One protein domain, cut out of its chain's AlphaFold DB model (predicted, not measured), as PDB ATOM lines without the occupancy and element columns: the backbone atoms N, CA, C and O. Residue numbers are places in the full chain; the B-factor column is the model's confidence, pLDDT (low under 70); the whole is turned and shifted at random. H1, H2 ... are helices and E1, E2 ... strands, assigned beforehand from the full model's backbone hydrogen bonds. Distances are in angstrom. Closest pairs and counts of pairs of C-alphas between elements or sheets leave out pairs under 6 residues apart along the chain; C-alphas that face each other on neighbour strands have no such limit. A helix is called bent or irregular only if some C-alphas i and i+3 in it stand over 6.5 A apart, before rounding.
ATOM      1  N   ALA A 390      -9.509 -44.241  25.450       87.69
ATOM      2  CA  ALA A 390      -8.960 -44.430  24.110       87.69
ATOM      3  C   ALA A 390      -8.748 -45.915  23.760       87.69
ATOM      4  O   ALA A 390      -9.149 -46.342  22.681       87.69
ATOM      5  N   ASP A 391      -8.211 -46.724  24.677       88.69
ATOM      6  CA  ASP A 391      -8.047 -48.168  24.448       88.69
ATOM      7  C   ASP A 391      -9.400 -48.870  24.249       88.69
ATOM      8  O   ASP A 391      -9.536 -49.739  23.385       88.69
ATOM      9  N   TRP A 392     -10.433 -48.453  24.992       89.56
ATOM     10  CA  TRP A 392     -11.806 -48.920  24.779       89.56
ATOM     11  C   TRP A 392     -12.320 -48.543  23.391       89.56
ATOM     12  O   TRP A 392     -12.834 -49.397  22.671       89.56
ATOM     13  N   MET A 393     -12.168 -47.274  22.999       89.50
ATOM     14  CA  MET A 393     -12.600 -46.774  21.692       89.50
ATOM     15  C   MET A 393     -11.932 -47.552  20.551       89.50
ATOM     16  O   MET A 393     -12.625 -47.984  19.635       89.50
ATOM     17  N   ALA A 394     -10.619 -47.790  20.637       88.62
ATOM     18  CA  ALA A 394      -9.870 -48.559  19.644       88.62
ATOM     19  C   ALA A 394     -10.334 -50.025  19.579       88.62
ATOM     20  O   ALA A 394     -10.566 -50.563  18.498       88.62
ATOM     21  N   THR A 395     -10.528 -50.663  20.737       88.75
ATOM     22  CA  THR A 395     -10.945 -52.073  20.815       88.75
ATOM     23  C   THR A 395     -12.360 -52.278  20.276       88.75
ATOM     24  O   THR A 395     -12.603 -53.208  19.509       88.75
ATOM     25  N   VAL A 396     -13.304 -51.404  20.636       88.50
ATOM     26  CA  VAL A 396     -14.687 -51.495  20.151       88.50
ATOM     27  C   VAL A 396     -14.769 -51.170  18.659       88.50
ATOM     28  O   VAL A 396     -15.480 -51.864  17.938       88.50
ATOM     29  N   ASP A 397     -14.011 -50.189  18.162       88.81
ATOM     30  CA  ASP A 397     -13.933 -49.911  16.720       88.81
ATOM     31  C   ASP A 397     -13.389 -51.117  15.933       88.81
ATOM     32  O   ASP A 397     -13.945 -51.474  14.892       88.81
ATOM     33  N   TYR A 398     -12.369 -51.802  16.459       88.56
ATOM     34  CA  TYR A 398     -11.833 -53.032  15.871       88.56
ATOM     35  C   TYR A 398     -12.880 -54.156  15.833       88.56
ATOM     36  O   TYR A 398     -13.075 -54.794  14.797       88.56
ATOM     37  N   LEU A 399     -13.614 -54.361  16.932       87.56
ATOM     38  CA  LEU A 399     -14.697 -55.349  17.001       87.56
ATOM     39  C   LEU A 399     -15.832 -55.035  16.014       87.56
ATOM     40  O   LEU A 399     -16.361 -55.949  15.382       87.56
ATOM     41  N   ILE A 400     -16.189 -53.756  15.842       86.62
ATOM     42  CA  ILE A 400     -17.194 -53.329  14.858       86.62
ATOM     43  C   ILE A 400     -16.737 -53.674  13.439       86.62
ATOM     44  O   ILE A 400     -17.520 -54.237  12.675       86.62
ATOM     45  N   ARG A 401     -15.479 -53.373  13.090       84.50
ATOM     46  CA  ARG A 401     -14.915 -53.631  11.752       84.50
ATOM     47  C   ARG A 401     -14.834 -55.116  11.412       84.50
ATOM     48  O   ARG A 401     -14.988 -55.475  10.250       84.50
ATOM     49  N   ASN A 402     -14.645 -55.962  12.420       85.81
ATOM     50  CA  ASN A 402     -14.570 -57.414  12.267       85.81
ATOM     51  C   ASN A 402     -15.921 -58.124  12.462       85.81
ATOM     52  O   ASN A 402     -15.952 -59.343  12.602       85.81
ATOM     53  N   ASN A 403     -17.040 -57.386  12.475       84.50
ATOM     54  CA  ASN A 403     -18.396 -57.917  12.674       84.50
ATOM     55  C   ASN A 403     -18.597 -58.701  13.989       84.50
ATOM     56  O   ASN A 403     -19.447 -59.582  14.074       84.50
ATOM     57  N   GLN A 404     -17.871 -58.345  15.051       86.31
ATOM     58  CA  GLN A 404     -17.949 -58.972  16.378       86.31
ATOM     59  C   GLN A 404     -18.724 -58.110  17.392       86.31
ATOM     60  O   GLN A 404     -18.364 -58.018  18.566       86.31
ATOM     61  N   LYS A 405     -19.822 -57.472  16.957       81.19
ATOM     62  CA  LYS A 405     -20.641 -56.580  17.807       81.19
ATOM     63  C   LYS A 405     -21.314 -57.291  18.991       81.19
ATOM     64  O   LYS A 405     -21.692 -56.635  19.952       81.19
ATOM     65  N   GLU A 406     -21.440 -58.616  18.964       80.75
ATOM     66  CA  GLU A 406     -22.041 -59.378  20.072       80.75
ATOM     67  C   GLU A 406     -21.159 -59.430  21.331       80.75
ATOM     68  O   GLU A 406     -21.661 -59.610  22.447       80.75
ATOM     69  N   VAL A 407     -19.848 -59.221  21.165       81.25
ATOM     70  CA  VAL A 407     -18.877 -59.199  22.266       81.25
ATOM     71  C   VAL A 407     -19.108 -57.981  23.169       81.25
ATOM     72  O   VAL A 407     -19.023 -58.097  24.390       81.25
ATOM     73  N   VAL A 408     -19.457 -56.826  22.589       82.94
ATOM     74  CA  VAL A 408     -19.706 -55.573  23.319       82.94
ATOM     75  C   VAL A 408     -20.978 -54.922  22.792       82.94
ATOM     76  O   VAL A 408     -21.004 -54.417  21.668       82.94
ATOM     77  N   ASN A 409     -22.023 -54.897  23.619       82.69
ATOM     78  CA  ASN A 409     -23.350 -54.420  23.229       82.69
ATOM     79  C   ASN A 409     -23.906 -53.429  24.270       82.69
ATOM     80  O   ASN A 409     -23.908 -53.755  25.458       82.69
ATOM     81  N   PRO A 410     -24.430 -52.256  23.860       81.81
ATOM     82  CA  PRO A 410     -25.068 -51.292  24.761       81.81
ATOM     83  C   PRO A 410     -26.208 -51.848  25.629       81.81
ATOM     84  O   PRO A 410     -26.514 -51.266  26.665       81.81
ATOM     85  N   THR A 411     -26.856 -52.951  25.233       81.00
ATOM     86  CA  THR A 411     -27.924 -53.580  26.032       81.00
ATOM     87  C   THR A 411     -27.403 -54.414  27.203       81.00
ATOM     88  O   THR A 411     -28.184 -54.762  28.087       81.00
ATOM     89  N   LYS A 412     -26.115 -54.780  27.204       78.25
ATOM     90  CA  LYS A 412     -25.481 -55.540  28.288       78.25
ATOM     91  C   LYS A 412     -25.074 -54.611  29.440       78.25
ATOM     92  O   LYS A 412     -24.778 -53.441  29.188       78.25
ATOM     93  N   PRO A 413     -25.018 -55.108  30.693       73.50
ATOM     94  CA  PRO A 413     -24.465 -54.348  31.813       73.50
ATOM     95  C   PRO A 413     -23.056 -53.836  31.495       73.50
ATOM     96  O   PRO A 413     -22.273 -54.513  30.820       73.50
ATOM     97  N   PHE A 414     -22.722 -52.645  31.995       76.12
ATOM     98  CA  PHE A 414     -21.407 -52.039  31.774       76.12
ATOM     99  C   PHE A 414     -20.278 -52.960  32.256       76.12
ATOM    100  O   PHE A 414     -19.233 -53.049  31.616       76.12
ATOM    101  N   GLU A 415     -20.520 -53.683  33.348       72.94
ATOM    102  CA  GLU A 415     -19.607 -54.650  33.938       72.94
ATOM    103  C   GLU A 415     -19.213 -55.749  32.942       72.94
ATOM    104  O   GLU A 415     -18.025 -55.993  32.733       72.94
ATOM    105  N   GLU A 416     -20.191 -56.357  32.267       75.75
ATOM    106  CA  GLU A 416     -19.950 -57.413  31.276       75.75
ATOM    107  C   GLU A 416     -19.166 -56.874  30.072       75.75
ATOM    108  O   GLU A 416     -18.165 -57.460  29.653       75.75
ATOM    109  N   ASN A 417     -19.572 -55.709  29.556       83.06
ATOM    110  CA  ASN A 417     -18.864 -55.044  28.465       83.06
ATOM    111  C   ASN A 417     -17.412 -54.722  28.848       83.06
ATOM    112  O   ASN A 417     -16.514 -54.882  28.024       83.06
ATOM    113  N   TYR A 418     -17.162 -54.310  30.093       80.00
ATOM    114  CA  TYR A 418     -15.822 -53.970  30.563       80.00
ATOM    115  C   TYR A 418     -14.874 -55.164  30.553       80.00
ATOM    116  O   TYR A 418     -13.758 -55.046  30.038       80.00
ATOM    117  N   PHE A 419     -15.316 -56.319  31.052       77.94
ATOM    118  CA  PHE A 419     -14.498 -57.533  31.022       77.94
ATOM    119  C   PHE A 419     -14.219 -57.996  29.593       77.94
ATOM    120  O   PHE A 419     -13.064 -58.254  29.253       77.94
ATOM    121  N   ASN A 420     -15.235 -57.984  28.728       82.75
ATOM    122  CA  ASN A 420     -15.079 -58.376  27.330       82.75
ATOM    123  C   ASN A 420     -14.084 -57.474  26.584       82.75
ATOM    124  O   ASN A 420     -13.207 -57.972  25.872       82.75
ATOM    125  N   VAL A 421     -14.166 -56.151  26.770       85.44
ATOM    126  CA  VAL A 421     -13.217 -55.208  26.159       85.44
ATOM    127  C   VAL A 421     -11.812 -55.413  26.717       85.44
ATOM    128  O   VAL A 421     -10.861 -55.477  25.943       85.44
ATOM    129  N   ARG A 422     -11.659 -55.555  28.036       81.94
ATOM    130  CA  ARG A 422     -10.352 -55.762  28.677       81.94
ATOM    131  C   ARG A 422      -9.665 -57.030  28.168       81.94
ATOM    132  O   ARG A 422      -8.491 -56.994  27.792       81.94
ATOM    133  N   ASP A 423     -10.383 -58.144  28.128       82.12
ATOM    134  CA  ASP A 423      -9.836 -59.438  27.715       82.12
ATOM    135  C   ASP A 423      -9.522 -59.463  26.206       82.12
ATOM    136  O   ASP A 423      -8.589 -60.132  25.763       82.12
ATOM    137  N   THR A 424     -10.250 -58.678  25.410       85.00
ATOM    138  CA  THR A 424      -9.953 -58.477  23.985       85.00
ATOM    139  C   THR A 424      -8.726 -57.581  23.795       85.00
ATOM    140  O   THR A 424      -7.791 -57.944  23.086       85.00
ATOM    141  N   PHE A 425      -8.672 -56.437  24.479       86.69
ATOM    142  CA  PHE A 425      -7.558 -55.494  24.393       86.69
ATOM    143  C   PHE A 425      -6.237 -56.111  24.862       86.69
ATOM    144  O   PHE A 425      -5.191 -55.884  24.261       86.69
ATOM    145  N   THR A 426      -6.262 -56.936  25.911       82.75
ATOM    146  CA  THR A 426      -5.060 -57.636  26.394       82.75
ATOM    147  C   THR A 426      -4.472 -58.599  25.365       82.75
ATOM    148  O   THR A 426      -3.252 -58.762  25.358       82.75
ATOM    149  N   LYS A 427      -5.299 -59.168  24.478       83.62
ATOM    150  CA  LYS A 427      -4.854 -59.963  23.321       83.62
ATOM    151  C   LYS A 427      -4.334 -59.072  22.187       83.62
ATOM    152  O   LYS A 427      -3.300 -59.380  21.609       83.62
ATOM    153  N   LEU A 428      -5.014 -57.957  21.902       84.69
ATOM    154  CA  LEU A 428      -4.698 -57.065  20.775       84.69
ATOM    155  C   LEU A 428      -3.495 -56.142  21.008       84.69
ATOM    156  O   LEU A 428      -2.791 -55.813  20.063       84.69
ATOM    157  N   LYS A 429      -3.213 -55.729  22.248       79.88
ATOM    158  CA  LYS A 429      -2.136 -54.763  22.550       79.88
ATOM    159  C   LYS A 429      -0.729 -55.233  22.150       79.88
ATOM    160  O   LYS A 429       0.184 -54.416  22.113       79.88
ATOM    161  N   GLY A 430      -0.542 -56.542  21.952       77.94
ATOM    162  CA  GLY A 430       0.713 -57.140  21.492       77.94
ATOM    163  C   GLY A 430       0.821 -57.268  19.970       77.94
ATOM    164  O   GLY A 430       1.883 -57.644  19.488       77.94
ATOM    165  N   ASP A 431      -0.251 -56.973  19.228       83.31
ATOM    166  CA  ASP A 431      -0.296 -57.041  17.769       83.31
ATOM    167  C   ASP A 431       0.191 -55.710  17.154       83.31
ATOM    168  O   ASP A 431      -0.471 -54.677  17.325       83.31
ATOM    169  N   PRO A 432       1.322 -55.704  16.416       80.25
ATOM    170  CA  PRO A 432       1.854 -54.501  15.779       80.25
ATOM    171  C   PRO A 432       0.854 -53.840  14.822       80.25
ATOM    172  O   PRO A 432       0.780 -52.610  14.767       80.25
ATOM    173  N   SER A 433       0.042 -54.646  14.124       80.44
ATOM    174  CA  SER A 433      -0.919 -54.163  13.127       80.44
ATOM    175  C   SER A 433      -2.030 -53.321  13.757       80.44
ATOM    176  O   SER A 433      -2.421 -52.289  13.209       80.44
ATOM    177  N   PHE A 434      -2.483 -53.705  14.954       85.31
ATOM    178  CA  PHE A 434      -3.472 -52.955  15.721       85.31
ATOM    179  C   PHE A 434      -2.900 -51.606  16.175       85.31
ATOM    180  O   PHE A 434      -3.533 -50.562  15.998       85.31
ATOM    181  N   THR A 435      -1.683 -51.609  16.726       78.38
ATOM    182  CA  THR A 435      -1.045 -50.387  17.237       78.38
ATOM    183  C   THR A 435      -0.700 -49.383  16.141       78.38
ATOM    184  O   THR A 435      -0.907 -48.186  16.331       78.38
ATOM    185  N   GLU A 436      -0.213 -49.847  14.990       79.38
ATOM    186  CA  GLU A 436       0.175 -48.976  13.878       79.38
ATOM    187  C   GLU A 436      -1.054 -48.358  13.198       79.38
ATOM    188  O   GLU A 436      -1.080 -47.157  12.919       79.38
ATOM    189  N   TYR A 437      -2.120 -49.148  13.034       83.06
ATOM    190  CA  TYR A 437      -3.386 -48.678  12.481       83.06
ATOM    191  C   TYR A 437      -4.004 -47.559  13.337       83.06
ATOM    192  O   TYR A 437      -4.326 -46.473  12.839       83.06
ATOM    193  N   TYR A 438      -4.133 -47.782  14.649       83.88
ATOM    194  CA  TYR A 438      -4.805 -46.824  15.530       83.88
ATOM    195  C   TYR A 438      -3.965 -45.597  15.908       83.88
ATOM    196  O   TYR A 438      -4.528 -44.624  16.408       83.88
ATOM    197  N   HIS A 439      -2.671 -45.575  15.573       78.50
ATOM    198  CA  HIS A 439      -1.816 -44.409  15.801       78.50
ATOM    199  C   HIS A 439      -2.241 -43.178  14.980       78.50
ATOM    200  O   HIS A 439      -2.152 -42.039  15.445       78.50
ATOM    201  N   THR A 440      -2.712 -43.391  13.747       73.12
ATOM    202  CA  THR A 440      -3.087 -42.307  12.817       73.12
ATOM    203  C   THR A 440      -4.532 -42.382  12.320       73.12
ATOM    204  O   THR A 440      -5.027 -41.411  11.745       73.12
ATOM    205  N   SER A 441      -5.246 -43.487  12.558       76.62
ATOM    206  CA  SER A 441      -6.624 -43.643  12.083       76.62
ATOM    207  C   SER A 441      -7.613 -42.642  12.698       76.62
ATOM    208  O   SER A 441      -7.506 -42.241  13.859       76.62
ATOM    209  N   LYS A 442      -8.622 -42.270  11.902       78.75
ATOM    210  CA  LYS A 442      -9.791 -41.498  12.335       78.75
ATOM    211  C   LYS A 442     -10.992 -42.437  12.471       78.75
ATOM    212  O   LYS A 442     -11.196 -43.307  11.623       78.75
ATOM    213  N   LEU A 443     -11.779 -42.271  13.533       81.31
ATOM    214  CA  LEU A 443     -12.989 -43.066  13.767       81.31
ATOM    215  C   LEU A 443     -14.138 -42.591  12.862       81.31
ATOM    216  O   LEU A 443     -14.332 -41.388  12.672       81.31
ATOM    217  N   ASN A 444     -14.919 -43.534  12.327       79.56
ATOM    218  CA  ASN A 444     -16.120 -43.232  11.543       79.56
ATOM    219  C   ASN A 444     -17.257 -42.746  12.452       79.56
ATOM    220  O   ASN A 444     -17.416 -43.250  13.561       79.56
ATOM    221  N   LYS A 445     -18.097 -41.826  11.960       76.06
ATOM    222  CA  LYS A 445     -19.185 -41.214  12.747       76.06
ATOM    223  C   LYS A 445     -20.157 -42.240  13.345       76.06
ATOM    224  O   LYS A 445     -20.421 -42.201  14.539       76.06
ATOM    225  N   GLU A 446     -20.613 -43.205  12.547       75.50
ATOM    226  CA  GLU A 446     -21.509 -44.275  13.021       75.50
ATOM    227  C   GLU A 446     -20.862 -45.151  14.108       75.50
ATOM    228  O   GLU A 446     -21.531 -45.585  15.048       75.50
ATOM    229  N   ASN A 447     -19.545 -45.369  14.026       84.69
ATOM    230  CA  ASN A 447     -18.806 -46.113  15.044       84.69
ATOM    231  C   ASN A 447     -18.671 -45.290  16.331       84.69
ATOM    232  O   ASN A 447     -18.792 -45.852  17.415       84.69
ATOM    233  N   VAL A 448     -18.471 -43.969  16.235       83.12
ATOM    234  CA  VAL A 448     -18.392 -43.067  17.396       83.12
ATOM    235  C   VAL A 448     -19.695 -43.073  18.198       83.12
ATOM    236  O   VAL A 448     -19.639 -43.183  19.424       83.12
ATOM    237  N   ASP A 449     -20.851 -43.029  17.534       83.75
ATOM    238  CA  ASP A 449     -22.156 -43.095  18.206       83.75
ATOM    239  C   ASP A 449     -22.353 -44.436  18.930       83.75
ATOM    240  O   ASP A 449     -22.764 -44.469  20.096       83.75
ATOM    241  N   TYR A 450     -21.979 -45.549  18.287       86.19
ATOM    242  CA  TYR A 450     -22.024 -46.868  18.921       86.19
ATOM    243  C   TYR A 450     -21.079 -46.950  20.126       86.19
ATOM    244  O   TYR A 450     -21.496 -47.328  21.219       86.19
ATOM    245  N   ILE A 451     -19.822 -46.528  19.978       86.44
ATOM    246  CA  ILE A 451     -18.836 -46.516  21.066       86.44
ATOM    247  C   ILE A 451     -19.331 -45.652  22.233       86.44
ATOM    248  O   ILE A 451     -19.271 -46.078  23.388       86.44
ATOM    249  N   SER A 452     -19.890 -44.477  21.938       85.12
ATOM    250  CA  SER A 452     -20.496 -43.577  22.921       85.12
ATOM    251  C   SER A 452     -21.606 -44.270  23.721       85.12
ATOM    252  O   SER A 452     -21.640 -44.171  24.948       85.12
ATOM    253  N   SER A 453     -22.454 -45.059  23.054       84.50
ATOM    254  CA  SER A 453     -23.505 -45.839  23.719       84.50
ATOM    255  C   SER A 453     -22.970 -46.982  24.598       84.50
ATOM    256  O   SER A 453     -23.543 -47.245  25.650       84.50
ATOM    257  N   THR A 454     -21.834 -47.603  24.248       84.94
ATOM    258  CA  THR A 454     -21.192 -48.635  25.098       84.94
ATOM    259  C   THR A 454     -20.532 -48.066  26.359       84.94
ATOM    260  O   THR A 454     -20.355 -48.783  27.340       84.94
ATOM    261  N   LEU A 455     -20.182 -46.775  26.347       80.88
ATOM    262  CA  LEU A 455     -19.587 -46.048  27.475       80.88
ATOM    263  C   LEU A 455     -20.636 -45.337  28.347       80.88
ATOM    264  O   LEU A 455     -20.283 -44.618  29.289       80.88
ATOM    265  N   PHE A 456     -21.924 -45.501  28.044       71.56
ATOM    266  CA  PHE A 456     -22.997 -44.862  28.791       71.56
ATOM    267  C   PHE A 456     -22.966 -45.302  30.268       71.56
ATOM    268  O   PHE A 456     -22.713 -46.461  30.578       71.56
ATOM    269  N   HIS A 457     -23.185 -44.355  31.188       67.06
ATOM    270  CA  HIS A 457     -23.056 -44.541  32.646       67.06
ATOM    271  C   HIS A 457     -21.650 -44.878  33.194       67.06
ATOM    272  O   HIS A 457     -21.528 -45.215  34.368       67.06
ATOM    273  N   ASN A 458     -20.582 -44.704  32.408       75.44
ATOM    274  CA  ASN A 458     -19.210 -44.928  32.871       75.44
ATOM    275  C   ASN A 458     -18.639 -43.755  33.708       75.44
ATOM    276  O   ASN A 458     -18.978 -42.579  33.513       75.44
ATOM    277  N   TYR A 459     -17.702 -44.079  34.600       78.56
ATOM    278  CA  TYR A 459     -16.852 -43.151  35.335       78.56
ATOM    279  C   TYR A 459     -15.405 -43.256  34.874       78.56
ATOM    280  O   TYR A 459     -14.880 -44.339  34.637       78.56
ATOM    281  N   PHE A 460     -14.717 -42.124  34.798       78.56
ATOM    282  CA  PHE A 460     -13.301 -42.121  34.454       78.56
ATOM    283  C   PHE A 460     -12.487 -41.255  35.390       78.56
ATOM    284  O   PHE A 460     -12.971 -40.257  35.928       78.56
ATOM    285  N   ARG A 461     -11.229 -41.652  35.562       78.62
ATOM    286  CA  ARG A 461     -10.227 -40.951  36.348       78.62
ATOM    287  C   ARG A 461      -9.147 -40.406  35.430       78.62
ATOM    288  O   ARG A 461      -8.590 -41.125  34.607       78.62
ATOM    289  N   THR A 462      -8.842 -39.132  35.574       79.31
ATOM    290  CA  THR A 462      -7.758 -38.478  34.836       79.31
ATOM    291  C   THR A 462      -6.409 -38.802  35.466       79.31
ATOM    292  O   THR A 462      -6.247 -38.691  36.681       79.31
ATOM    293  N   VAL A 463      -5.416 -39.147  34.645       77.44
ATOM    294  CA  VAL A 463      -4.067 -39.528  35.114       77.44
ATOM    295  C   VAL A 463      -3.355 -38.370  35.824       77.44
ATOM    296  O   VAL A 463      -2.616 -38.574  36.780       77.44
ATOM    297  N   TYR A 464      -3.601 -37.141  35.377       74.56
ATOM    298  CA  TYR A 464      -2.829 -35.963  35.773       74.56
ATOM    299  C   TYR A 464      -3.283 -35.286  37.071       74.56
ATOM    300  O   TYR A 464      -2.483 -34.655  37.750       74.56
ATOM    301  N   ASN A 465      -4.563 -35.385  37.433       71.50
ATOM    302  CA  ASN A 465      -5.080 -34.803  38.681       71.50
ATOM    303  C   ASN A 465      -5.897 -35.793  39.517       71.50
ATOM    304  O   ASN A 465      -6.448 -35.412  40.549       71.50
ATOM    305  N   ASN A 466      -5.977 -37.058  39.088       67.94
ATOM    306  CA  ASN A 466      -6.597 -38.152  39.826       67.94
ATOM    307  C   ASN A 466      -8.079 -37.948  40.194       67.94
ATOM    308  O   ASN A 466      -8.591 -38.683  41.043       67.94
ATOM    309  N   ARG A 467      -8.780 -37.002  39.553       69.81
ATOM    310  CA  ARG A 467     -10.204 -36.711  39.786       69.81
ATOM    311  C   ARG A 467     -11.107 -37.632  38.975       69.81
ATOM    312  O   ARG A 467     -10.737 -38.060  37.886       69.81
ATOM    313  N   ILE A 468     -12.304 -37.889  39.500       74.25
ATOM    314  CA  ILE A 468     -13.311 -38.751  38.869       74.25
ATOM    315  C   ILE A 468     -14.381 -37.903  38.181       74.25
ATOM    316  O   ILE A 468     -14.877 -36.910  38.724       74.25
ATOM    317  N   TYR A 469     -14.764 -38.324  36.982       76.88
ATOM    318  CA  TYR A 469     -15.750 -37.667  36.138       76.88
ATOM    319  C   TYR A 469     -16.788 -38.678  35.658       76.88
ATOM    320  O   TYR A 469     -16.480 -39.841  35.416       76.88
ATOM    321  N   CYS A 470     -18.028 -38.217  35.518       77.50
ATOM    322  CA  CYS A 470     -19.100 -38.963  34.875       77.50
ATOM    323  C   CYS A 470     -19.021 -38.714  33.371       77.50
ATOM    324  O   CYS A 470     -19.074 -37.554  32.937       77.50
ATOM    325  N   TYR A 471     -18.920 -39.790  32.596       83.75
ATOM    326  CA  TYR A 471     -18.986 -39.734  31.144       83.75
ATOM    327  C   TYR A 471     -20.318 -39.123  30.684       83.75
ATOM    328  O   TYR A 471     -21.364 -39.358  31.294       83.75
ATOM    329  N   SER A 472     -20.278 -38.295  29.633       82.12
ATOM    330  CA  SER A 472     -21.479 -37.677  29.058       82.12
ATOM    331  C   SER A 472     -21.659 -37.964  27.572       82.12
ATOM    332  O   SER A 472     -22.779 -38.271  27.178       82.12
ATOM    333  N   LYS A 473     -20.627 -37.754  26.749       83.06
ATOM    334  CA  LYS A 473     -20.642 -38.027  25.301       83.06
ATOM    335  C   LYS A 473     -19.237 -37.930  24.716       83.06
ATOM    336  O   LYS A 473     -18.416 -37.187  25.260       83.06
ATOM    337  N   VAL A 474     -19.000 -38.594  23.590       85.12
ATOM    338  CA  VAL A 474     -17.838 -38.364  22.714       85.12
ATOM    339  C   VAL A 474     -18.155 -37.228  21.730       85.12
ATOM    340  O   VAL A 474     -19.319 -36.939  21.459       85.12
ATOM    341  N   SER A 475     -17.131 -36.495  21.299       83.50
ATOM    342  CA  SER A 475     -17.235 -35.436  20.292       83.50
ATOM    343  C   SER A 475     -17.305 -36.018  18.885       83.50
ATOM    344  O   SER A 475     -16.629 -36.995  18.585       83.50
ATOM    345  N   ASP A 476     -18.036 -35.358  17.994       74.06
ATOM    346  CA  ASP A 476     -18.114 -35.774  16.593       74.06
ATOM    347  C   ASP A 476     -16.877 -35.327  15.790       74.06
ATOM    348  O   ASP A 476     -16.532 -35.945  14.783       74.06
ATOM    349  N   TYR A 477     -16.211 -34.241  16.217       75.31
ATOM    350  CA  TYR A 477     -15.201 -33.552  15.395       75.31
ATOM    351  C   TYR A 477     -13.999 -32.986  16.158       75.31
ATOM    352  O   TYR A 477     -12.998 -32.685  15.518       75.31
ATOM    353  N   ILE A 478     -14.082 -32.830  17.485       83.06
ATOM    354  CA  ILE A 478     -13.037 -32.139  18.260       83.06
ATOM    355  C   ILE A 478     -11.919 -33.118  18.617       83.06
ATOM    356  O   ILE A 478     -12.207 -34.160  19.207       83.06
ATOM    357  N   ILE A 479     -10.668 -32.765  18.334       85.38
ATOM    358  CA  ILE A 479      -9.458 -33.547  18.630       85.38
ATOM    359  C   ILE A 479      -8.472 -32.759  19.510       85.38
ATOM    360  O   ILE A 479      -8.655 -31.575  19.787       85.38
ATOM    361  N   MET A 480      -7.404 -33.410  19.983       83.94
ATOM    362  CA  MET A 480      -6.459 -32.803  20.938       83.94
ATOM    363  C   MET A 480      -5.684 -31.584  20.401       83.94
ATOM    364  O   MET A 480      -5.172 -30.790  21.193       83.94
ATOM    365  N   SER A 481      -5.573 -31.440  19.077       83.31
ATOM    366  CA  SER A 481      -4.897 -30.320  18.413       83.31
ATOM    367  C   SER A 481      -5.782 -29.088  18.218       83.31
ATOM    368  O   SER A 481      -5.262 -28.047  17.828       83.31
ATOM    369  N   ASP A 482      -7.085 -29.185  18.486       85.88
ATOM    370  CA  ASP A 482      -8.004 -28.066  18.295       85.88
ATOM    371  C   ASP A 482      -7.823 -27.003  19.387       85.88
ATOM    372  O   ASP A 482      -7.485 -27.305  20.538       85.88
ATOM    373  N   SER A 483      -8.044 -25.742  19.017       82.94
ATOM    374  CA  SER A 483      -7.921 -24.580  19.897       82.94
ATOM    375  C   SER A 483      -9.207 -24.291  20.676       82.94
ATOM    376  O   SER A 483     -10.308 -24.436  20.145       82.94
ATOM    377  N   PHE A 484      -9.070 -23.821  21.915       81.38
ATOM    378  CA  PHE A 484     -10.162 -23.325  22.751       81.38
ATOM    379  C   PHE A 484      -9.718 -22.096  23.561       81.38
ATOM    380  O   PHE A 484      -8.521 -21.873  23.760       81.38
ATOM    381  N   ASP A 485     -10.688 -21.296  24.007       76.94
ATOM    382  CA  ASP A 485     -10.442 -20.115  24.837       76.94
ATOM    383  C   ASP A 485     -10.430 -20.479  26.333       76.94
ATOM    384  O   ASP A 485     -11.336 -21.152  26.838       76.94
ATOM    385  N   CYS A 486      -9.378 -20.048  27.032       64.00
ATOM    386  CA  CYS A 486      -9.144 -20.281  28.459       64.00
ATOM    387  C   CYS A 486      -9.577 -19.112  29.364       64.00
ATOM    388  O   CYS A 486      -9.427 -19.210  30.588       64.00
ATOM    389  N   SER A 487     -10.074 -18.012  28.798       60.03
ATOM    390  CA  SER A 487     -10.429 -16.799  29.537       60.03
ATOM    391  C   SER A 487     -11.641 -16.994  30.472       60.03
ATOM    392  O   SER A 487     -12.563 -17.767  30.207       60.03
ATOM    393  N   ARG A 488     -11.635 -16.326  31.639       47.03
ATOM    394  CA  ARG A 488     -12.777 -16.306  32.590       47.03
ATOM    395  C   ARG A 488     -13.626 -15.032  32.482       47.03
ATOM    396  O   ARG A 488     -14.643 -14.933  33.168       47.03
ATOM    397  N   THR A 489     -13.207 -14.086  31.651       40.28
ATOM    398  CA  THR A 489     -13.773 -12.745  31.466       40.28
ATOM    399  C   THR A 489     -13.657 -12.375  29.991       40.28
ATOM    400  O   THR A 489     -12.634 -12.674  29.386       40.28
ATOM    401  N   GLU A 490     -14.672 -11.711  29.433       49.12
ATOM    402  CA  GLU A 490     -14.807 -11.391  27.994       49.12
ATOM    403  C   GLU A 490     -13.708 -10.460  27.426       49.12
ATOM    404  O   GLU A 490     -13.720 -10.154  26.240       49.12
ATOM    405  N   GLU A 491     -12.759 -10.003  28.249       44.19
ATOM    406  CA  GLU A 491     -11.807  -8.933  27.911       44.19
ATOM    407  C   GLU A 491     -10.387  -9.419  27.539       44.19
ATOM    408  O   GLU A 491      -9.590  -8.616  27.061       44.19
ATOM    409  N   GLU A 492     -10.052 -10.710  27.680       47.44
ATOM    410  CA  GLU A 492      -8.733 -11.255  27.296       47.44
ATOM    411  C   GLU A 492      -8.864 -12.628  26.612       47.44
ATOM    412  O   GLU A 492      -8.979 -13.641  27.293       47.44
ATOM    413  N   GLU A 493      -8.812 -12.700  25.277       50.94
ATOM    414  CA  GLU A 493      -8.794 -13.984  24.554       50.94
ATOM    415  C   GLU A 493      -7.443 -14.691  24.748       50.94
ATOM    416  O   GLU A 493      -6.413 -14.249  24.231       50.94
ATOM    417  N   ASN A 494      -7.430 -15.815  25.471       67.75
ATOM    418  CA  ASN A 494      -6.214 -16.597  25.706       67.75
ATOM    419  C   ASN A 494      -6.375 -17.981  25.064       67.75
ATOM    420  O   ASN A 494      -6.788 -18.956  25.700       67.75
ATOM    421  N   ILE A 495      -6.110 -18.033  23.755       76.31
ATOM    422  CA  ILE A 495      -6.360 -19.195  22.897       76.31
ATOM    423  C   ILE A 495      -5.214 -20.205  23.031       76.31
ATOM    424  O   ILE A 495      -4.058 -19.912  22.725       76.31
ATOM    425  N   THR A 496      -5.535 -21.433  23.439       83.56
ATOM    426  CA  THR A 496      -4.571 -22.547  23.531       83.56
ATOM    427  C   THR A 496      -5.172 -23.833  22.966       83.56
ATOM    428  O   THR A 496      -6.385 -23.939  22.809       83.56
ATOM    429  N   THR A 497      -4.348 -24.824  22.612       85.81
ATOM    430  CA  THR A 497      -4.850 -26.150  22.206       85.81
ATOM    431  C   THR A 497      -5.055 -27.051  23.420       85.81
ATOM    432  O   THR A 497      -4.367 -26.892  24.430       85.81
ATOM    433  N   TYR A 498      -5.961 -28.033  23.333       83.75
ATOM    434  CA  TYR A 498      -6.203 -28.986  24.432       83.75
ATOM    435  C   TYR A 498      -4.930 -29.712  24.876       83.75
ATOM    436  O   TYR A 498      -4.686 -29.854  26.076       83.75
ATOM    437  N   LYS A 499      -4.099 -30.134  23.915       85.19
ATOM    438  CA  LYS A 499      -2.800 -30.758  24.183       85.19
ATOM    439  C   LYS A 499      -1.871 -29.820  24.961       85.19
ATOM    440  O   LYS A 499      -1.411 -30.187  26.038       85.19
ATOM    441  N   LYS A 500      -1.656 -28.600  24.453       83.06
ATOM    442  CA  LYS A 500      -0.730 -27.632  25.054       83.06
ATOM    443  C   LYS A 500      -1.185 -27.200  26.451       83.06
ATOM    444  O   LYS A 500      -0.390 -27.190  27.379       83.06
ATOM    445  N   TYR A 501      -2.485 -26.962  26.633       84.44
ATOM    446  CA  TYR A 501      -3.059 -26.634  27.938       84.44
ATOM    447  C   TYR A 501      -2.792 -27.715  28.997       84.44
ATOM    448  O   TYR A 501      -2.516 -27.395  30.152       84.44
ATOM    449  N   ILE A 502      -2.897 -28.997  28.632       82.25
ATOM    450  CA  ILE A 502      -2.650 -30.101  29.568       82.25
ATOM    451  C   ILE A 502      -1.150 -30.271  29.837       82.25
ATOM    452  O   ILE A 502      -0.769 -30.497  30.986       82.25
ATOM    453  N   GLU A 503      -0.307 -30.145  28.811       83.38
ATOM    454  CA  GLU A 503       1.154 -30.222  28.943       83.38
ATOM    455  C   GLU A 503       1.698 -29.130  29.874       83.38
ATOM    456  O   GLU A 503       2.467 -29.454  30.784       83.38
ATOM    457  N   ASP A 504       1.222 -27.891  29.707       81.81
ATOM    458  CA  ASP A 504       1.662 -26.717  30.466       81.81
ATOM    459  C   ASP A 504       1.165 -26.737  31.926       81.81
ATOM    460  O   ASP A 504       1.909 -26.390  32.841       81.81
ATOM    461  N   ASN A 505      -0.079 -27.170  32.181       80.31
ATOM    462  CA  ASN A 505      -0.678 -27.112  33.526       80.31
ATOM    463  C   ASN A 505      -0.422 -28.346  34.404       80.31
ATOM    464  O   ASN A 505      -0.645 -28.284  35.615       80.31
ATOM    465  N   TYR A 506      -0.018 -29.478  33.819       77.19
ATOM    466  CA  TYR A 506       0.077 -30.755  34.538       77.19
ATOM    467  C   TYR A 506       1.404 -31.507  34.346       77.19
ATOM    468  O   TYR A 506       1.466 -32.704  34.622       77.19
ATOM    469  N   ASN A 507       2.476 -30.827  33.920       74.38
ATOM    470  CA  ASN A 507       3.824 -31.398  33.765       74.38
ATOM    471  C   ASN A 507       3.876 -32.647  32.858       74.38
ATOM    472  O   ASN A 507       4.559 -33.626  33.164       74.38
ATOM    473  N   LEU A 508       3.160 -32.623  31.728       77.38
ATOM    474  CA  LEU A 508       3.059 -33.753  30.785       77.38
ATOM    475  C   LEU A 508       3.836 -33.557  29.468       77.38
ATOM    476  O   LEU A 508       3.622 -34.308  28.521       77.38
ATOM    477  N   ALA A 509       4.775 -32.609  29.405       67.19
ATOM    478  CA  ALA A 509       5.488 -32.230  28.173       67.19
ATOM    479  C   ALA A 509       6.216 -33.382  27.435       67.19
ATOM    480  O   ALA A 509       6.416 -33.308  26.227       67.19
ATOM    481  N   ASN A 510       6.584 -34.463  28.137       68.75
ATOM    482  CA  ASN A 510       7.279 -35.628  27.562       68.75
ATOM    483  C   ASN A 510       6.360 -36.842  27.300       68.75
ATOM    484  O   ASN A 510       6.852 -37.937  27.015       68.75
ATOM    485  N   TYR A 511       5.036 -36.697  27.434       78.19
ATOM    486  CA  TYR A 511       4.099 -37.805  27.247       78.19
ATOM    487  C   TYR A 511       3.950 -38.171  25.761       78.19
ATOM    488  O   TYR A 511       3.619 -37.331  24.923       78.19
ATOM    489  N   LYS A 512       4.177 -39.445  25.418       80.50
ATOM    490  CA  LYS A 512       3.993 -39.960  24.053       80.50
ATOM    491  C   LYS A 512       2.558 -40.451  23.867       80.50
ATOM    492  O   LYS A 512       2.233 -41.552  24.300       80.50
ATOM    493  N   TYR A 513       1.739 -39.634  23.211       82.75
ATOM    494  CA  TYR A 513       0.360 -39.973  22.863       82.75
ATOM    495  C   TYR A 513       0.310 -41.067  21.793       82.75
ATOM    496  O   TYR A 513       0.957 -40.947  20.753       82.75
ATOM    497  N   LYS A 514      -0.478 -42.108  22.048       82.00
ATOM    498  CA  LYS A 514      -0.735 -43.234  21.146       82.00
ATOM    499  C   LYS A 514      -1.818 -42.920  20.122       82.00
ATOM    500  O   LYS A 514      -1.734 -43.425  19.012       82.00
ATOM    501  N   TYR A 515      -2.825 -42.120  20.480       85.88
ATOM    502  CA  TYR A 515      -4.024 -41.919  19.657       85.88
ATOM    503  C   TYR A 515      -4.221 -40.442  19.299       85.88
ATOM    504  O   TYR A 515      -5.003 -39.728  19.928       85.88
ATOM    505  N   LEU A 516      -3.517 -39.961  18.270       81.38
ATOM    506  CA  LEU A 516      -3.475 -38.529  17.927       81.38
ATOM    507  C   LEU A 516      -4.806 -37.981  17.382       81.38
ATOM    508  O   LEU A 516      -5.182 -36.851  17.687       81.38
ATOM    509  N   ASN A 517      -5.527 -38.791  16.602       84.38
ATOM    510  CA  ASN A 517      -6.716 -38.369  15.847       84.38
ATOM    511  C   ASN A 517      -8.046 -38.782  16.498       84.38
ATOM    512  O   ASN A 517      -9.099 -38.729  15.859       84.38
ATOM    513  N   PHE A 518      -8.013 -39.221  17.758       88.44
ATOM    514  CA  PHE A 518      -9.220 -39.653  18.456       88.44
ATOM    515  C   PHE A 518     -10.053 -38.453  18.921       88.44
ATOM    516  O   PHE A 518      -9.496 -37.458  19.396       88.44
ATOM    517  N   PRO A 519     -11.393 -38.539  18.820       88.31
ATOM    518  CA  PRO A 519     -12.267 -37.474  19.272       88.31
ATOM    519  C   PRO A 519     -12.209 -37.309  20.792       88.31
ATOM    520  O   PRO A 519     -12.178 -38.287  21.541       88.31
ATOM    521  N   LEU A 520     -12.246 -36.061  21.259       89.50
ATOM    522  CA  LEU A 520     -12.333 -35.735  22.677       89.50
ATOM    523  C   LEU A 520     -13.650 -36.233  23.271       89.50
ATOM    524  O   LEU A 520     -14.672 -36.334  22.595       89.50
ATOM    525  N   MET A 521     -13.653 -36.469  24.577       88.25
ATOM    526  CA  MET A 521     -14.868 -36.816  25.308       88.25
ATOM    527  C   MET A 521     -15.256 -35.719  26.286       88.25
ATOM    528  O   MET A 521     -14.411 -35.015  26.829       88.25
ATOM    529  N   SER A 522     -16.549 -35.579  26.537       85.44
ATOM    530  CA  SER A 522     -17.056 -34.666  27.551       85.44
ATOM    531  C   SER A 522     -17.361 -35.411  28.843       85.44
ATOM    532  O   SER A 522     -17.982 -36.481  28.848       85.44
ATOM    533  N   GLY A 523     -16.948 -34.802  29.948       79.19
ATOM    534  CA  GLY A 523     -17.195 -35.303  31.290       79.19
ATOM    535  C   GLY A 523     -17.752 -34.208  32.181       79.19
ATOM    536  O   GLY A 523     -17.451 -33.023  32.025       79.19
ATOM    537  N   LYS A 524     -18.573 -34.608  33.149       73.44
ATOM    538  CA  LYS A 524     -18.955 -33.741  34.266       73.44
ATOM    539  C   LYS A 524     -18.208 -34.207  35.498       73.44
ATOM    540  O   LYS A 524     -18.143 -35.409  35.739       73.44
ATOM    541  N   VAL A 525     -17.682 -33.272  36.293       68.81
ATOM    542  CA  VAL A 525     -17.085 -33.602  37.598       68.81
ATOM    543  C   VAL A 525     -18.084 -34.451  38.371       68.81
ATOM    544  O   VAL A 525     -19.202 -33.996  38.647       68.81
ATOM    545  N   PHE A 526     -17.688 -35.680  38.694       62.19
ATOM    546  CA  PHE A 526     -18.513 -36.548  39.504       62.19
ATOM    547  C   PHE A 526     -18.407 -36.043  40.935       62.19
ATOM    548  O   PHE A 526     -17.372 -36.145  41.572       62.19
ATOM    549  N   SER A 527     -19.467 -35.412  41.424       57.91
ATOM    550  CA  SER A 527     -19.595 -35.085  42.836       57.91
ATOM    551  C   SER A 527     -20.905 -35.685  43.299       57.91
ATOM    552  O   SER A 527     -21.978 -35.144  43.022       57.91
ATOM    553  N   LEU A 528     -20.798 -36.818  43.993       56.03
ATOM    554  CA  LEU A 528     -21.922 -37.544  44.593       56.03
ATOM    555  C   LEU A 528     -22.774 -36.648  45.510       56.03
ATOM    556  O   LEU A 528     -23.958 -36.892  45.704       56.03
ATOM    557  N   LEU A 529     -22.185 -35.563  46.016       54.47
ATOM    558  CA  LEU A 529     -22.782 -34.640  46.976       54.47
ATOM    559  C   LEU A 529     -23.631 -33.520  46.338       54.47
ATOM    560  O   LEU A 529     -24.385 -32.861  47.052       54.47
ATOM    561  N   LYS A 530     -23.587 -33.300  45.012       49.56
ATOM    562  CA  LYS A 530     -24.276 -32.154  44.364       49.56
ATOM    563  C   LYS A 530     -25.813 -32.220  44.365       49.56
ATOM    564  O   LYS A 530     -26.443 -31.193  44.126       49.56
ATOM    565  N   ASN A 531     -26.421 -33.369  44.672       42.94
ATOM    566  CA  ASN A 531     -27.882 -33.551  44.638       42.94
ATOM    567  C   ASN A 531     -28.550 -33.736  46.013       42.94
ATOM    568  O   ASN A 531     -29.771 -33.878  46.076       42.94
ATOM    569  N   PHE A 532     -27.800 -33.678  47.117       46.78
ATOM    570  CA  PHE A 532     -28.346 -33.913  48.457       46.78
ATOM    571  C   PHE A 532     -28.673 -32.612  49.183       46.78
ATOM    572  O   PHE A 532     -27.934 -32.136  50.039       46.78
ATOM    573  N   GLY A 533     -29.832 -32.050  48.849       42.97
ATOM    574  CA  GLY A 533     -30.578 -31.232  49.796       42.97
ATOM    575  C   GLY A 533     -31.651 -32.108  50.425       42.97
ATOM    576  O   GLY A 533     -32.530 -32.576  49.707       42.97
ATOM    577  N   TYR A 534     -31.597 -32.334  51.738       42.66
ATOM    578  CA  TYR A 534     -32.764 -32.820  52.477       42.66
ATOM    579  C   TYR A 534     -33.903 -31.825  52.233       42.66
ATOM    580  O   TYR A 534     -33.692 -30.634  52.465       42.66
ATOM    581  N   ARG A 535     -35.043 -32.263  51.692       47.72
ATOM    582  CA  ARG A 535     -36.163 -31.389  51.309       47.72
ATOM    583  C   ARG A 535     -37.471 -31.963  51.840       47.72
ATOM    584  O   ARG A 535     -37.673 -33.172  51.759       47.72
ATOM    585  N   SER A 536     -38.330 -31.111  52.390       43.88
ATOM    586  CA  SER A 536     -39.677 -31.518  52.819       43.88
ATOM    587  C   SER A 536     -40.597 -31.789  51.620       43.88
ATOM    588  O   SER A 536     -40.324 -31.327  50.512       43.88
ATOM    589  N   GLU A 537     -41.712 -32.501  51.825       41.31
ATOM    590  CA  GLU A 537     -42.729 -32.727  50.776       41.31
ATOM    591  C   GLU A 537     -43.242 -31.409  50.172       41.31
ATOM    592  O   GLU A 537     -43.357 -31.295  48.954       41.31
ATOM    593  N   LYS A 538     -43.426 -30.371  51.001       39.78
ATOM    594  CA  LYS A 538     -43.819 -29.023  50.554       39.78
ATOM    595  C   LYS A 538     -42.734 -28.336  49.717       39.78
ATOM    596  O   LYS A 538     -43.042 -27.695  48.718       39.78
ATOM    597  N   GLU A 539     -41.454 -28.473  50.078       43.75
ATOM    598  CA  GLU A 539     -40.341 -27.949  49.268       43.75
ATOM    599  C   GLU A 539     -40.208 -28.705  47.940       43.75
ATOM    600  O   GLU A 539     -39.879 -28.106  46.919       43.75
ATOM    601  N   ILE A 540     -40.480 -30.012  47.931       49.12
ATOM    602  CA  ILE A 540     -40.530 -30.821  46.711       49.12
ATOM    603  C   ILE A 540     -41.650 -30.332  45.793       49.12
ATOM    604  O   ILE A 540     -41.418 -30.205  44.595       49.12
ATOM    605  N   GLU A 541     -42.828 -30.029  46.334       45.72
ATOM    606  CA  GLU A 541     -43.974 -29.512  45.582       45.72
ATOM    607  C   GLU A 541     -43.704 -28.109  45.021       45.72
ATOM    608  O   GLU A 541     -43.857 -27.882  43.823       45.72
ATOM    609  N   LEU A 542     -43.144 -27.204  45.830       45.97
ATOM    610  CA  LEU A 542     -42.705 -25.878  45.384       45.97
ATOM    611  C   LEU A 542     -41.610 -25.953  44.314       45.97
ATOM    612  O   LEU A 542     -41.604 -25.165  43.372       45.97
ATOM    613  N   ILE A 543     -40.684 -26.908  44.424       49.03
ATOM    614  CA  ILE A 543     -39.636 -27.119  43.422       49.03
ATOM    615  C   ILE A 543     -40.183 -27.833  42.186       49.03
ATOM    616  O   ILE A 543     -39.653 -27.594  41.109       49.03
ATOM    617  N   ARG A 544     -41.212 -28.682  42.295       50.22
ATOM    618  CA  ARG A 544     -41.930 -29.233  41.134       50.22
ATOM    619  C   ARG A 544     -42.577 -28.100  40.351       50.22
ATOM    620  O   ARG A 544     -42.286 -27.986  39.170       50.22
ATOM    621  N   ILE A 545     -43.278 -27.197  41.035       52.41
ATOM    622  CA  ILE A 545     -43.867 -25.990  40.441       52.41
ATOM    623  C   ILE A 545     -42.773 -25.112  39.801       52.41
ATOM    624  O   ILE A 545     -42.851 -24.782  38.623       52.41
ATOM    625  N   GLN A 546     -41.674 -24.832  40.512       47.09
ATOM    626  CA  GLN A 546     -40.556 -24.036  39.974       47.09
ATOM    627  C   GLN A 546     -39.775 -24.738  38.852       47.09
ATOM    628  O   GLN A 546     -39.188 -24.073  38.001       47.09
ATOM    629  N   LYS A 547     -39.689 -26.074  38.855       46.28
ATOM    630  CA  LYS A 547     -39.066 -26.853  37.775       46.28
ATOM    631  C   LYS A 547     -39.975 -26.895  36.558       46.28
ATOM    632  O   LYS A 547     -39.457 -26.750  35.463       46.28
ATOM    633  N   GLU A 548     -41.282 -27.042  36.729       50.16
ATOM    634  CA  GLU A 548     -42.265 -26.927  35.648       50.16
ATOM    635  C   GLU A 548     -42.248 -25.521  35.024       50.16
ATOM    636  O   GLU A 548     -42.368 -25.388  33.806       50.16
ATOM    637  N   GLU A 549     -41.987 -24.480  35.823       43.38
ATOM    638  CA  GLU A 549     -41.752 -23.112  35.340       43.38
ATOM    639  C   GLU A 549     -40.378 -22.935  34.664       43.38
ATOM    640  O   GLU A 549     -40.289 -22.307  33.610       43.38
ATOM    641  N   LYS A 550     -39.300 -23.526  35.201       41.91
ATOM    642  CA  LYS A 550     -37.948 -23.463  34.601       41.91
ATOM    643  C   LYS A 550     -37.794 -24.302  33.333       41.91
ATOM    644  O   LYS A 550     -37.043 -23.910  32.453       41.91
ATOM    645  N   ILE A 551     -38.504 -25.423  33.206       46.19
ATOM    646  CA  ILE A 551     -38.499 -26.264  31.995       46.19
ATOM    647  C   ILE A 551     -39.086 -25.499  30.795       46.19
ATOM    648  O   ILE A 551     -38.730 -25.793  29.657       46.19
ATOM    649  N   LYS A 552     -39.907 -24.466  31.033       41.41
ATOM    650  CA  LYS A 552     -40.408 -23.572  29.979       41.41
ATOM    651  C   LYS A 552     -39.393 -22.506  29.538       41.41
ATOM    652  O   LYS A 552     -39.507 -22.025  28.418       41.41
ATOM    653  N   ASN A 553     -38.379 -22.192  30.353       33.38
ATOM    654  CA  ASN A 553     -37.429 -21.099  30.116       33.38
ATOM    655  C   ASN A 553     -35.958 -21.575  30.240       33.38
ATOM    656  O   ASN A 553     -35.312 -21.386  31.266       33.38
ATOM    657  N   HIS A 554     -35.425 -22.134  29.149       34.84
ATOM    658  CA  HIS A 554     -34.000 -22.382  28.849       34.84
ATOM    659  C   HIS A 554     -33.152 -23.408  29.647       34.84
ATOM    660  O   HIS A 554     -33.384 -23.800  30.786       34.84
ATOM    661  N   VAL A 555     -32.123 -23.849  28.907       34.78
ATOM    662  CA  VAL A 555     -31.169 -24.957  29.057       34.78
ATOM    663  C   VAL A 555     -30.390 -24.929  30.374       34.78
ATOM    664  O   VAL A 555     -29.802 -23.922  30.754       34.78
ATOM    665  N   SER A 556     -30.307 -26.086  31.035       32.38
ATOM    666  CA  SER A 556     -29.491 -26.299  32.232       32.38
ATOM    667  C   SER A 556     -28.016 -25.938  31.991       32.38
ATOM    668  O   SER A 556     -27.292 -26.678  31.316       32.38
ATOM    669  N   SER A 557     -27.563 -24.833  32.582       33.00
ATOM    670  CA  SER A 557     -26.165 -24.417  32.632       33.00
ATOM    671  C   SER A 557     -25.392 -25.263  33.647       33.00
ATOM    672  O   SER A 557     -25.571 -25.194  34.862       33.00
ATOM    673  N   GLY A 558     -24.509 -26.111  33.138       37.62
ATOM    674  CA  GLY A 558     -23.470 -26.761  33.921       37.62
ATOM    675  C   GLY A 558     -22.271 -26.940  33.012       37.62
ATOM    676  O   GLY A 558     -22.383 -27.674  32.033       37.62
ATOM    677  N   TYR A 559     -21.179 -26.235  33.315       45.53
ATOM    678  CA  TYR A 559     -19.921 -26.252  32.564       45.53
ATOM    679  C   TYR A 559     -19.561 -27.687  32.139       45.53
ATOM    680  O   TYR A 559     -19.307 -28.550  32.982       45.53
ATOM    681  N   ARG A 560     -19.628 -27.963  30.831       57.34
ATOM    682  CA  ARG A 560     -19.180 -29.224  30.227       57.34
ATOM    683  C   ARG A 560     -17.713 -29.041  29.853       57.34
ATOM    684  O   ARG A 560     -17.410 -28.140  29.082       57.34
ATOM    685  N   SER A 561     -16.834 -29.880  30.392       74.50
ATOM    686  CA  SER A 561     -15.406 -29.882  30.052       74.50
ATOM    687  C   SER A 561     -15.099 -31.034  29.097       74.50
ATOM    688  O   SER A 561     -15.714 -32.101  29.202       74.50
ATOM    689  N   TRP A 562     -14.160 -30.809  28.179       84.94
ATOM    690  CA  TRP A 562     -13.661 -31.807  27.234       84.94
ATOM    691  C   TRP A 562     -12.323 -32.379  27.711       84.94
ATOM    692  O   TRP A 562     -11.519 -31.671  28.312       84.94
ATOM    693  N   PHE A 563     -12.101 -33.667  27.456       87.38
ATOM    694  CA  PHE A 563     -10.973 -34.448  27.952       87.38
ATOM    695  C   PHE A 563     -10.377 -35.303  26.836       87.38
ATOM    696  O   PHE A 563     -11.108 -35.838  25.997       87.38
ATOM    697  N   ILE A 564      -9.053 -35.477  26.875       89.50
ATOM    698  CA  ILE A 564      -8.321 -36.401  26.002       89.50
ATOM    699  C   ILE A 564      -8.571 -37.839  26.499       89.50
ATOM    700  O   ILE A 564      -8.182 -38.144  27.632       89.50
ATOM    701  N   PRO A 565      -9.196 -38.731  25.700       87.94
ATOM    702  CA  PRO A 565      -9.577 -40.077  26.146       87.94
ATOM    703  C   PRO A 565      -8.407 -40.952  26.613       87.94
ATOM    704  O   PRO A 565      -8.580 -41.783  27.499       87.94
ATOM    705  N   GLU A 566      -7.210 -40.749  26.056       87.69
ATOM    706  CA  GLU A 566      -5.993 -41.493  26.416       87.69
ATOM    707  C   GLU A 566      -5.499 -41.164  27.832       87.69
ATOM    708  O   GLU A 566      -4.982 -42.019  28.543       87.69
ATOM    709  N   LEU A 567      -5.735 -39.935  28.300       86.31
ATOM    710  CA  LEU A 567      -5.378 -39.507  29.657       86.31
ATOM    711  C   LEU A 567      -6.461 -39.847  30.688       86.31
ATOM    712  O   LEU A 567      -6.392 -39.395  31.837       86.31
ATOM    713  N   CYS A 568      -7.475 -40.611  30.283       86.69
ATOM    714  CA  CYS A 568      -8.634 -40.925  31.095       86.69
ATOM    715  C   CYS A 568      -8.780 -42.434  31.248       86.69
ATOM    716  O   CYS A 568      -9.150 -43.153  30.323       86.69
ATOM    717  N   GLN A 569      -8.489 -42.901  32.451       82.62
ATOM    718  CA  GLN A 569      -8.570 -44.297  32.840       82.62
ATOM    719  C   GLN A 569     -10.006 -44.631  33.220       82.62
ATOM    720  O   GLN A 569     -10.643 -43.871  33.953       82.62
ATOM    721  N   ILE A 570     -10.513 -45.770  32.757       79.19
ATOM    722  CA  ILE A 570     -11.833 -46.233  33.178       79.19
ATOM    723  C   ILE A 570     -11.782 -46.565  34.673       79.19
ATOM    724  O   ILE A 570     -10.924 -47.320  35.138       79.19
ATOM    725  N   PHE A 571     -12.691 -45.953  35.428       74.81
ATOM    726  CA  PHE A 571     -12.842 -46.157  36.858       74.81
ATOM    727  C   PHE A 571     -14.035 -47.082  37.089       74.81
ATOM    728  O   PHE A 571     -15.186 -46.649  37.074       74.81
ATOM    729  N   TYR A 572     -13.748 -48.371  37.278       70.38
ATOM    730  CA  TYR A 572     -14.777 -49.366  37.537       70.38
ATOM    731  C   TYR A 572     -15.400 -49.139  38.918       70.38
ATOM    732  O   TYR A 572     -14.743 -49.299  39.948       70.38
TER     733      TYR A 572
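Overview. This is residues 390 to 572 of the 1066 residues of the protein "Ribonuclease III" of Neocallimastix californiae (UniProt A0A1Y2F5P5). A small five-strand sheet, curled like part of a barrel, has a loose group of four helices, H1 to H4, at one side, where H1 and H4 graze it. The hairpin of E3 and E4 makes a small separate lobe with H5, and residues 528 to 534, 536 to 542 and 544 to 557 stick out in a long arm that holds H6 and H7. The printed part has 183 residues, in the order H1 H2 H3 H4 E1 E2 E3 E4 H5 E5 H6 H7 E6 E7, and its class is mixed, helices and strands. The large sheet runs E6 E5 E2 E1 E7, all antiparallel. The whole is only just loose, close to compact, with a radius of gyration of the C-alphas of 19.4 A and spans of 62 by 45 by 28 A.

Arrangement. Begin at the strongly twisted sheet, with inner strands E2, residues 468 to 474, and E5, residues 521 to 525, where N 470 and O 524 are 2.8 A apart, within hydrogen-bond range. Beside E2 find E1, residues 459 to 462, its hairpin partner, with N 469 and O 460 at 2.8 A. At the edges, E7, residues 568 to 570, pairs with E1 by N 461 and O 569 at 2.8 A, and E6, residues 561 to 563, with E5 by N 563 and O 521 at 2.7 A. H1, residues 390 to 401, only grazes the sheet with residues 390 to 393. H4, residues 445 to 454, only grazes it with residues 448 to 453, and touches H1, closest at the C-alphas of Met 393 and Ile 451, 6.3 A, at a steep tilt of 64 degrees, opposite ways. With residues 391 to 396 alone, H1 touches H2, residues 414 to 428, about perpendicular at 84 degrees; the closest C-alphas are those of Thr 395 and Phe 425, 6.0 A. H3, residues 432 to 440, is close to H1 but not clearly touching: the closest C-alphas, of Ala 394 and Tyr 438, are 6.8 A apart. E3, residues 483 to 485, and E4, residues 495 to 497, form a hairpin, a sheet of two antiparallel strands, with N 484 and O 496 at 2.8 A, within hydrogen-bond range. Next comes H5, residues 498 to 506; its closest C-alpha to E3 is Tyr 498, 6.6 A from that of Ser 483. H6, residues 528 to 531, is apart from H7, residues 537 to 551. Every O i to N i+4 pair is within range in H1, H4, H5 and H7, 10 of 11 in H2 and 4 of 5 in H3; H6 is too short for one, and its single O i to N i+3 pair is not within range.

Along the chain. Find C-alpha 390 at (-8.960, -44.430, 24.110); from there H1 runs 16.5 A. H2 is 20.6 A long and H7 20.3 A, ending at C-alpha 551, (-38.499, -26.264, 31.995). E2 spans 16.8 A. The last strand, E7, ends at C-alpha 570, (-11.833, -46.233, 33.178). H6 is irregular, with C-alphas 528 and 531 7.2 A apart.

Size, cuts and confidence. The two C-alphas farthest apart, of Pro 432 and Lys 538, are 62.8 A apart. The printed part has no cut; its long links are H1 to H2 and H5 to E5. Look for low confidence at 50 residues under 70, among them residues 486 to 494 and 525 to 560; the mean pLDDT of the printed part is 73.0.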